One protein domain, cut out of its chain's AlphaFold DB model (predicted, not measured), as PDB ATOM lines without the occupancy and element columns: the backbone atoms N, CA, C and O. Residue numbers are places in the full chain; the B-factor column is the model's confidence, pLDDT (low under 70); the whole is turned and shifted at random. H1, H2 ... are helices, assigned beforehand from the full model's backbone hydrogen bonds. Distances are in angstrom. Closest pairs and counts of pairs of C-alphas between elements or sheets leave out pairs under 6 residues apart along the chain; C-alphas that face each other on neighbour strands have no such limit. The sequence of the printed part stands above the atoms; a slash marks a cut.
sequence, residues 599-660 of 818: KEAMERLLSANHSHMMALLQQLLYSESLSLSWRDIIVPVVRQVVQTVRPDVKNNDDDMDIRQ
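This is residues 599 to 660 of the 818 residues of an uncharacterized protein of Scyliorhinus torazame (UniProt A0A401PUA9). Two helices make a V: H1 comes in with its first residues sticking out free, meets H2 near the corner where a tight link turns the chain, and H2 runs away again. Beyond the far end of H2, the unnamed stretch of residues 645 to 660 makes a loop that folds back. The printed part has 62 residues with two named helices, H1 then H2, and no named strand; the class is all helix. The whole is loose, with a radius of gyration of the C-alphas of 14.8 A, and flat, spanning 42 by 33 by 17 A.

H1, residues 599 to 623, stands free over residues 599 to 612. It touches H2, residues 628 to 644, with residues 617 to 622 alone, and H2 touches it with residues 628 to 631 alone. The closest C-alphas of the two are those of Leu 621 and Leu 628, 6.6 A apart. The helices run opposite ways at a steep tilt of 49 degrees. H2 has a kink of 26 degrees near residue 635. Every O i to N i+4 pair is within hydrogen-bond range in H1, and 10 of 13 are in H2.

H1 begins at C-alpha 599 at (175.135, 243.613, 170.526) and is 35.9 A long from first to last C-alpha. H2 begins at C-alpha 628 at (197.970, 254.012, 150.387) and ends 25.6 A away at C-alpha 644 at (187.032, 264.661, 170.883).

The two C-alphas farthest apart are those of Ser 625 and Asn 651, at 42.2 A. The printed part has no cut, and the link from H1 to H2 is tight. The mean pLDDT of the printed part is 81.8; residues 599, 648 and 650 to 652 are under 70.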
ATOM      1  N   LYS A 599     173.673 243.501 170.510       69.25
ATOM      2  CA  LYS A 599     175.135 243.613 170.526       69.25
ATOM      3  C   LYS A 599     175.762 243.059 169.244       69.25
ATOM      4  O   LYS A 599     176.591 243.724 168.632       69.25
ATOM      5  N   GLU A 600     175.323 241.886 168.792       73.25
ATOM      6  CA  GLU A 600     175.837 241.241 167.577       73.25
ATOM      7  C   GLU A 600     175.455 242.038 166.311       73.25
ATOM      8  O   GLU A 600     176.259 242.207 165.393       73.25
ATOM      9  N   ALA A 601     174.243 242.603 166.274       75.25
ATOM     10  CA  ALA A 601     173.801 243.522 165.227       75.25
ATOM     11  C   ALA A 601     174.621 244.827 165.216       75.25
ATOM     12  O   ALA A 601     175.013 245.297 164.145       75.25
ATOM     13  N   MET A 602     174.944 245.379 166.393       74.25
ATOM     14  CA  MET A 602     175.841 246.529 166.522       74.25
ATOM     15  C   MET A 602     177.250 246.191 166.014       74.25
ATOM     16  O   MET A 602     177.773 246.911 165.169       74.25
ATOM     17  N   GLU A 603     177.853 245.078 166.442       77.19
ATOM     18  CA  GLU A 603     179.185 244.640 165.993       77.19
ATOM     19  C   GLU A 603     179.254 244.417 164.466       77.19
ATOM     20  O   GLU A 603     180.217 244.845 163.817       77.19
ATOM     21  N   ARG A 604     178.201 243.849 163.854       79.56
ATOM     22  CA  ARG A 604     178.049 243.781 162.386       79.56
ATOM     23  C   ARG A 604     177.994 245.168 161.741       79.56
ATOM     24  O   ARG A 604     178.677 245.406 160.746       79.56
ATOM     25  N   LEU A 605     177.228 246.103 162.304       80.56
ATOM     26  CA  LEU A 605     177.130 247.471 161.787       80.56
ATOM     27  C   LEU A 605     178.464 248.230 161.911       80.56
ATOM     28  O   LEU A 605     178.831 248.986 161.009       80.56
ATOM     29  N   LEU A 606     179.235 247.988 162.978       77.44
ATOM     30  CA  LEU A 606     180.559 248.588 163.164       77.44
ATOM     31  C   LEU A 606     181.597 248.033 162.178       77.44
ATOM     32  O   LEU A 606     182.353 248.813 161.595       77.44
ATOM     33  N   SER A 607     181.619 246.717 161.942       79.00
ATOM     34  CA  SER A 607     182.540 246.105 160.973       79.00
ATOM     35  C   SER A 607     182.192 246.473 159.521       79.00
ATOM     36  O   SER A 607     183.095 246.760 158.727       79.00
ATOM     37  N   ALA A 608     180.901 246.590 159.188       82.44
ATOM     38  CA  ALA A 608     180.436 247.108 157.900       82.44
ATOM     39  C   ALA A 608     180.835 248.582 157.689       82.44
ATOM     40  O   ALA A 608     181.397 248.922 156.646       82.44
ATOM     41  N   ASN A 609     180.624 249.444 158.693       81.38
ATOM     42  CA  ASN A 609     181.040 250.850 158.667       81.38
ATOM     43  C   ASN A 609     182.564 250.989 158.486       81.38
ATOM     44  O   ASN A 609     183.021 251.711 157.599       81.38
ATOM     45  N   HIS A 610     183.360 250.237 159.257       81.81
ATOM     46  CA  HIS A 610     184.814 250.214 159.092       81.81
ATOM     47  C   HIS A 610     185.207 249.822 157.660       81.81
ATOM     48  O   HIS A 610     185.978 250.535 157.018       81.81
ATOM     49  N   SER A 611     184.640 248.732 157.137       84.62
ATOM     50  CA  SER A 611     184.921 248.234 155.785       84.62
ATOM     51  C   SER A 611     184.587 249.268 154.705       84.62
ATOM     52  O   SER A 611     185.405 249.525 153.818       84.62
ATOM     53  N   HIS A 612     183.424 249.919 154.810       86.38
ATOM     54  CA  HIS A 612     183.005 250.979 153.892       86.38
ATOM     55  C   HIS A 612     183.936 252.200 153.958       86.38
ATOM     56  O   HIS A 612     184.408 252.672 152.924       86.38
ATOM     57  N   MET A 613     184.276 252.672 155.163       84.31
ATOM     58  CA  MET A 613     185.190 253.801 155.352       84.31
ATOM     59  C   MET A 613     186.599 253.510 154.812       84.31
ATOM     60  O   MET A 613     187.218 254.400 154.230       84.31
ATOM     61  N   MET A 614     187.111 252.282 154.962       86.81
ATOM     62  CA  MET A 614     188.409 251.900 154.392       86.81
ATOM     63  C   MET A 614     188.377 251.897 152.857       86.81
ATOM     64  O   MET A 614     189.311 252.403 152.235       86.81
ATOM     65  N   ALA A 615     187.299 251.389 152.248       88.00
ATOM     66  CA  ALA A 615     187.119 251.406 150.796       88.00
ATOM     67  C   ALA A 615     186.994 252.841 150.246       88.00
ATOM     68  O   ALA A 615     187.671 253.190 149.278       88.00
ATOM     69  N   LEU A 616     186.204 253.695 150.906       89.62
ATOM     70  CA  LEU A 616     186.059 255.110 150.560       89.62
ATOM     71  C   LEU A 616     187.396 255.859 150.677       89.62
ATOM     72  O   LEU A 616     187.781 256.584 149.762       89.62
ATOM     73  N   LEU A 617     188.151 255.645 151.760       89.62
ATOM     74  CA  LEU A 617     189.485 256.223 151.937       89.62
ATOM     75  C   LEU A 617     190.463 255.757 150.846       89.62
ATOM     76  O   LEU A 617     191.222 256.573 150.326       89.62
ATOM     77  N   GLN A 618     190.428 254.480 150.456       89.38
ATOM     78  CA  GLN A 618     191.249 253.954 149.362       89.38
ATOM     79  C   GLN A 618     190.879 254.578 148.005       89.38
ATOM     80  O   GLN A 618     191.773 254.992 147.268       89.38
ATOM     81  N   GLN A 619     189.585 254.701 147.694       90.81
ATOM     82  CA  GLN A 619     189.099 255.361 146.477       90.81
ATOM     83  C   GLN A 619     189.524 256.836 146.428       90.81
ATOM     84  O   GLN A 619     189.997 257.312 145.396       90.81
ATOM     85  N   LEU A 620     189.401 257.548 147.550       90.94
ATOM     86  CA  LEU A 620     189.794 258.949 147.675       90.94
ATOM     87  C   LEU A 620     191.311 259.130 147.512       90.94
ATOM     88  O   LEU A 620     191.733 259.957 146.704       90.94
ATOM     89  N   LEU A 621     192.138 258.322 148.189       91.38
ATOM     90  CA  LEU A 621     193.598 258.351 148.019       91.38
ATOM     91  C   LEU A 621     194.011 258.060 146.569       91.38
ATOM     92  O   LEU A 621     194.857 258.773 146.035       91.38
ATOM     93  N   TYR A 622     193.379 257.083 145.910       91.81
ATOM     94  CA  TYR A 622     193.628 256.785 144.497       91.81
ATOM     95  C   TYR A 622     193.246 257.958 143.579       91.81
ATOM     96  O   TYR A 622     194.022 258.324 142.701       91.81
ATOM     97  N   SER A 623     192.094 258.602 143.811       92.06
ATOM     98  CA  SER A 623     191.638 259.755 143.013       92.06
ATOM     99  C   SER A 623     192.542 260.992 143.130       92.06
ATOM    100  O   SER A 623     192.602 261.804 142.211       92.06
ATOM    101  N   GLU A 624     193.273 261.111 144.239       88.19
ATOM    102  CA  GLU A 624     194.246 262.175 144.512       88.19
ATOM    103  C   GLU A 624     195.690 261.778 144.130       88.19
ATOM    104  O   GLU A 624     196.628 262.521 144.421       88.19
ATOM    105  N   SER A 625     195.881 260.606 143.507       89.75
ATOM    106  CA  SER A 625     197.183 260.006 143.166       89.75
ATOM    107  C   SER A 625     198.125 259.807 144.367       89.75
ATOM    108  O   SER A 625     199.342 259.939 144.249       89.75
ATOM    109  N   LEU A 626     197.576 259.489 145.545       87.56
ATOM    110  CA  LEU A 626     198.328 259.355 146.795       87.56
ATOM    111  C   LEU A 626     198.607 257.898 147.182       87.56
ATOM    112  O   LEU A 626     197.746 257.023 147.099       87.56
ATOM    113  N   SER A 627     199.808 257.654 147.716       88.56
ATOM    114  CA  SER A 627     200.187 256.352 148.278       88.56
ATOM    115  C   SER A 627     199.242 255.915 149.404       88.56
ATOM    116  O   SER A 627     198.979 256.677 150.337       88.56
ATOM    117  N   LEU A 628     198.830 254.643 149.374       87.31
ATOM    118  CA  LEU A 628     197.970 254.012 150.387       87.31
ATOM    119  C   LEU A 628     198.521 254.121 151.818       87.31
ATOM    120  O   LEU A 628     197.744 254.135 152.762       87.31
ATOM    121  N   SER A 629     199.835 254.302 151.978       87.81
ATOM    122  CA  SER A 629     200.512 254.569 153.263       87.81
ATOM    123  C   SER A 629     200.146 255.910 153.936       87.81
ATOM    124  O   SER A 629     200.697 256.259 154.977       87.81
ATOM    125  N   TRP A 630     199.237 256.698 153.351       87.00
ATOM    126  CA  TRP A 630     198.531 257.773 154.058       87.00
ATOM    127  C   TRP A 630     197.396 257.257 154.957       87.00
ATOM    128  O   TRP A 630     197.019 257.952 155.902       87.00
ATOM    129  N   ARG A 631     196.879 256.043 154.710       86.62
ATOM    130  CA  ARG A 631     195.849 255.376 155.526       86.62
ATOM    131  C   ARG A 631     196.254 255.338 156.993       86.62
ATOM    132  O   ARG A 631     195.490 255.787 157.837       86.62
ATOM    133  N   ASP A 632     197.483 254.913 157.263       86.19
ATOM    134  CA  ASP A 632     198.034 254.688 158.608       86.19
ATOM    135  C   ASP A 632     198.150 255.976 159.445       86.19
ATOM    136  O   ASP A 632     198.275 255.922 160.665       86.19
ATOM    137  N   ILE A 633     198.069 257.141 158.792       88.62
ATOM    138  CA  ILE A 633     198.127 258.474 159.407       88.62
ATOM    139  C   ILE A 633     196.718 259.073 159.510       88.62
ATOM    140  O   ILE A 633     196.328 259.584 160.560       88.62
ATOM    141  N   ILE A 634     195.926 258.990 158.436       88.50
ATOM    142  CA  ILE A 634     194.562 259.536 158.389       88.50
ATOM    143  C   ILE A 634     193.640 258.781 159.357       88.50
ATOM    144  O   ILE A 634     192.844 259.407 160.051       88.50
ATOM    145  N   VAL A 635     193.771 257.456 159.457       86.81
ATOM    146  CA  VAL A 635     192.913 256.601 160.292       86.81
ATOM    147  C   VAL A 635     192.997 256.954 161.789       86.81
ATOM    148  O   VAL A 635     191.946 257.237 162.373       86.81
ATOM    149  N   PRO A 636     194.181 257.029 162.432       86.50
ATOM    150  CA  PRO A 636     194.284 257.495 163.818       86.50
ATOM    151  C   PRO A 636     193.833 258.950 164.015       86.50
ATOM    152  O   PRO A 636     193.151 259.248 164.995       86.50
ATOM    153  N   VAL A 637     194.155 259.847 163.072       86.88
ATOM    154  CA  VAL A 637     193.772 261.269 163.134       86.88
ATOM    155  C   VAL A 637     192.250 261.442 163.138       86.88
ATOM    156  O   VAL A 637     191.717 262.151 163.992       86.88
ATOM    157  N   VAL A 638     191.535 260.775 162.226       85.44
ATOM    158  CA  VAL A 638     190.067 260.850 162.134       85.44
ATOM    159  C   VAL A 638     189.409 260.262 163.384       85.44
ATOM    160  O   VAL A 638     188.488 260.875 163.921       85.44
ATOM    161  N   ARG A 639     189.920 259.138 163.912       82.75
ATOM    162  CA  ARG A 639     189.456 258.550 165.182       82.75
ATOM    163  C   ARG A 639     189.533 259.549 166.335       82.75
ATOM    164  O   ARG A 639     188.524 259.802 166.987       82.75
ATOM    165  N   GLN A 640     190.707 260.142 166.556       84.06
ATOM    166  CA  GLN A 640     190.922 261.083 167.657       84.06
ATOM    167  C   GLN A 640     190.036 262.331 167.520       84.06
ATOM    168  O   GLN A 640     189.514 262.826 168.517       84.06
ATOM    169  N   VAL A 641     189.810 262.819 166.295       84.81
ATOM    170  CA  VAL A 641     188.886 263.933 166.028       84.81
ATOM    171  C   VAL A 641     187.437 263.559 166.370       84.81
ATOM    172  O   VAL A 641     186.789 264.291 167.115       84.81
ATOM    173  N   VAL A 642     186.935 262.413 165.900       81.88
ATOM    174  CA  VAL A 642     185.547 261.967 166.149       81.88
ATOM    175  C   VAL A 642     185.291 261.640 167.628       81.88
ATOM    176  O   VAL A 642     184.173 261.799 168.108       81.88
ATOM    177  N   GLN A 643     186.318 261.232 168.381       77.69
ATOM    178  CA  GLN A 643     186.215 261.010 169.830       77.69
ATOM    179  C   GLN A 643     186.276 262.303 170.665       77.69
ATOM    180  O   GLN A 643     185.824 262.296 171.810       77.69
ATOM    181  N   THR A 644     186.821 263.404 170.131       79.88
ATOM    182  CA  THR A 644     187.032 264.661 170.883       79.88
ATOM    183  C   THR A 644     186.066 265.789 170.520       79.88
ATOM    184  O   THR A 644     185.756 266.613 171.382       79.88
ATOM    185  N   VAL A 645     185.570 265.850 169.281       79.62
ATOM    186  CA  VAL A 645     184.616 266.880 168.840       79.62
ATOM    187  C   VAL A 645     183.187 266.449 169.171       79.62
ATOM    188  O   VAL A 645     182.712 265.428 168.682       79.62
ATOM    189  N   ARG A 646     182.486 267.253 169.978       75.44
ATOM    190  CA  ARG A 646     181.078 267.056 170.358       75.44
ATOM    191  C   ARG A 646     180.287 268.356 170.127       75.44
ATOM    192  O   ARG A 646     180.375 269.242 170.975       75.44
ATOM    193  N   PRO A 647     179.578 268.502 168.991       77.88
ATOM    194  CA  PRO A 647     178.660 269.620 168.741       77.88
ATOM    195  C   PRO A 647     177.501 269.640 169.751       77.88
ATOM    196  O   PRO A 647     176.936 268.584 170.045       77.88
ATOM    197  N   ASP A 648     177.117 270.814 170.265       68.94
ATOM    198  CA  ASP A 648     175.947 270.960 171.145       68.94
ATOM    199  C   ASP A 648     174.714 271.446 170.369       68.94
ATOM    200  O   ASP A 648     174.264 272.593 170.474       68.94
ATOM    201  N   VAL A 649     174.147 270.516 169.600       74.19
ATOM    202  CA  VAL A 649     172.904 270.703 168.832       74.19
ATOM    203  C   VAL A 649     171.715 271.068 169.738       74.19
ATOM    204  O   VAL A 649     170.735 271.632 169.271       74.19
ATOM    205  N   LYS A 650     171.761 270.736 171.039       65.31
ATOM    206  CA  LYS A 650     170.612 270.895 171.947       65.31
ATOM    207  C   LYS A 650     170.500 272.296 172.536       65.31
ATOM    208  O   LYS A 650     169.382 272.772 172.703       65.31
ATOM    209  N   ASN A 651     171.626 272.924 172.879       66.75
ATOM    210  CA  ASN A 651     171.627 274.228 173.552       66.75
ATOM    211  C   ASN A 651     172.096 275.383 172.656       66.75
ATOM    212  O   ASN A 651     171.680 276.516 172.881       66.75
ATOM    213  N   ASN A 652     172.962 275.116 171.669       63.12
ATOM    214  CA  ASN A 652     173.595 276.154 170.841       63.12
ATOM    215  C   ASN A 652     173.184 276.116 169.360       63.12
ATOM    216  O   ASN A 652     173.664 276.958 168.603       63.12
ATOM    217  N   ASP A 653     172.340 275.159 168.953       70.62
ATOM    218  CA  ASP A 653     172.021 274.874 167.541       70.62
ATOM    219  C   ASP A 653     173.301 274.654 166.698       70.62
ATOM    220  O   ASP A 653     173.436 275.114 165.564       70.62
ATOM    221  N   ASP A 654     174.304 273.989 167.296       77.25
ATOM    222  CA  ASP A 654     175.554 273.666 166.604       77.25
ATOM    223  C   ASP A 654     175.288 272.688 165.447       77.25
ATOM    224  O   ASP A 654     174.778 271.584 165.643       77.25
ATOM    225  N   ASP A 655     175.739 273.067 164.251       72.00
ATOM    226  CA  ASP A 655     175.790 272.200 163.075       72.00
ATOM    227  C   ASP A 655     176.573 270.904 163.374       72.00
ATOM    228  O   ASP A 655     177.684 270.928 163.913       72.00
ATOM    229  N   MET A 656     176.007 269.760 162.976       75.69
ATOM    230  CA  MET A 656     176.655 268.448 163.075       75.69
ATOM    231  C   MET A 656     177.884 268.312 162.159       75.69
ATOM    232  O   MET A 656     178.667 267.370 162.314       75.69
ATOM    233  N   ASP A 657     178.099 269.247 161.228       78.69
ATOM    234  CA  ASP A 657     179.320 269.345 160.438       78.69
ATOM    235  C   ASP A 657     180.561 269.680 161.290       78.69
ATOM    236  O   ASP A 657     180.950 270.836 161.504       78.69
ATOM    237  N   ILE A 658     181.294 268.635 161.681       80.19
ATOM    238  CA  ILE A 658     182.538 268.772 162.444       80.19
ATOM    239  C   ILE A 658     183.626 269.603 161.729       80.19
ATOM    240  O   ILE A 658     184.564 270.071 162.386       80.19
ATOM    241  N   ARG A 659     183.524 269.861 160.412       78.62
ATOM    242  CA  ARG A 659     184.467 270.729 159.672       78.62
ATOM    243  C   ARG A 659     184.443 272.174 160.192       78.62
ATOM    244  O   ARG A 659     185.460 272.874 160.104       78.62
ATOM    245  N   GLN A 660     183.338 272.609 160.806       76.81
ATOM    246  CA  GLN A 660     183.249 273.902 161.493       76.81
ATOM    247  C   GLN A 660     184.171 273.992 162.725       76.81
ATOM    248  O   GLN A 660     184.689 275.072 163.027       76.81
TER     249      GLN A 660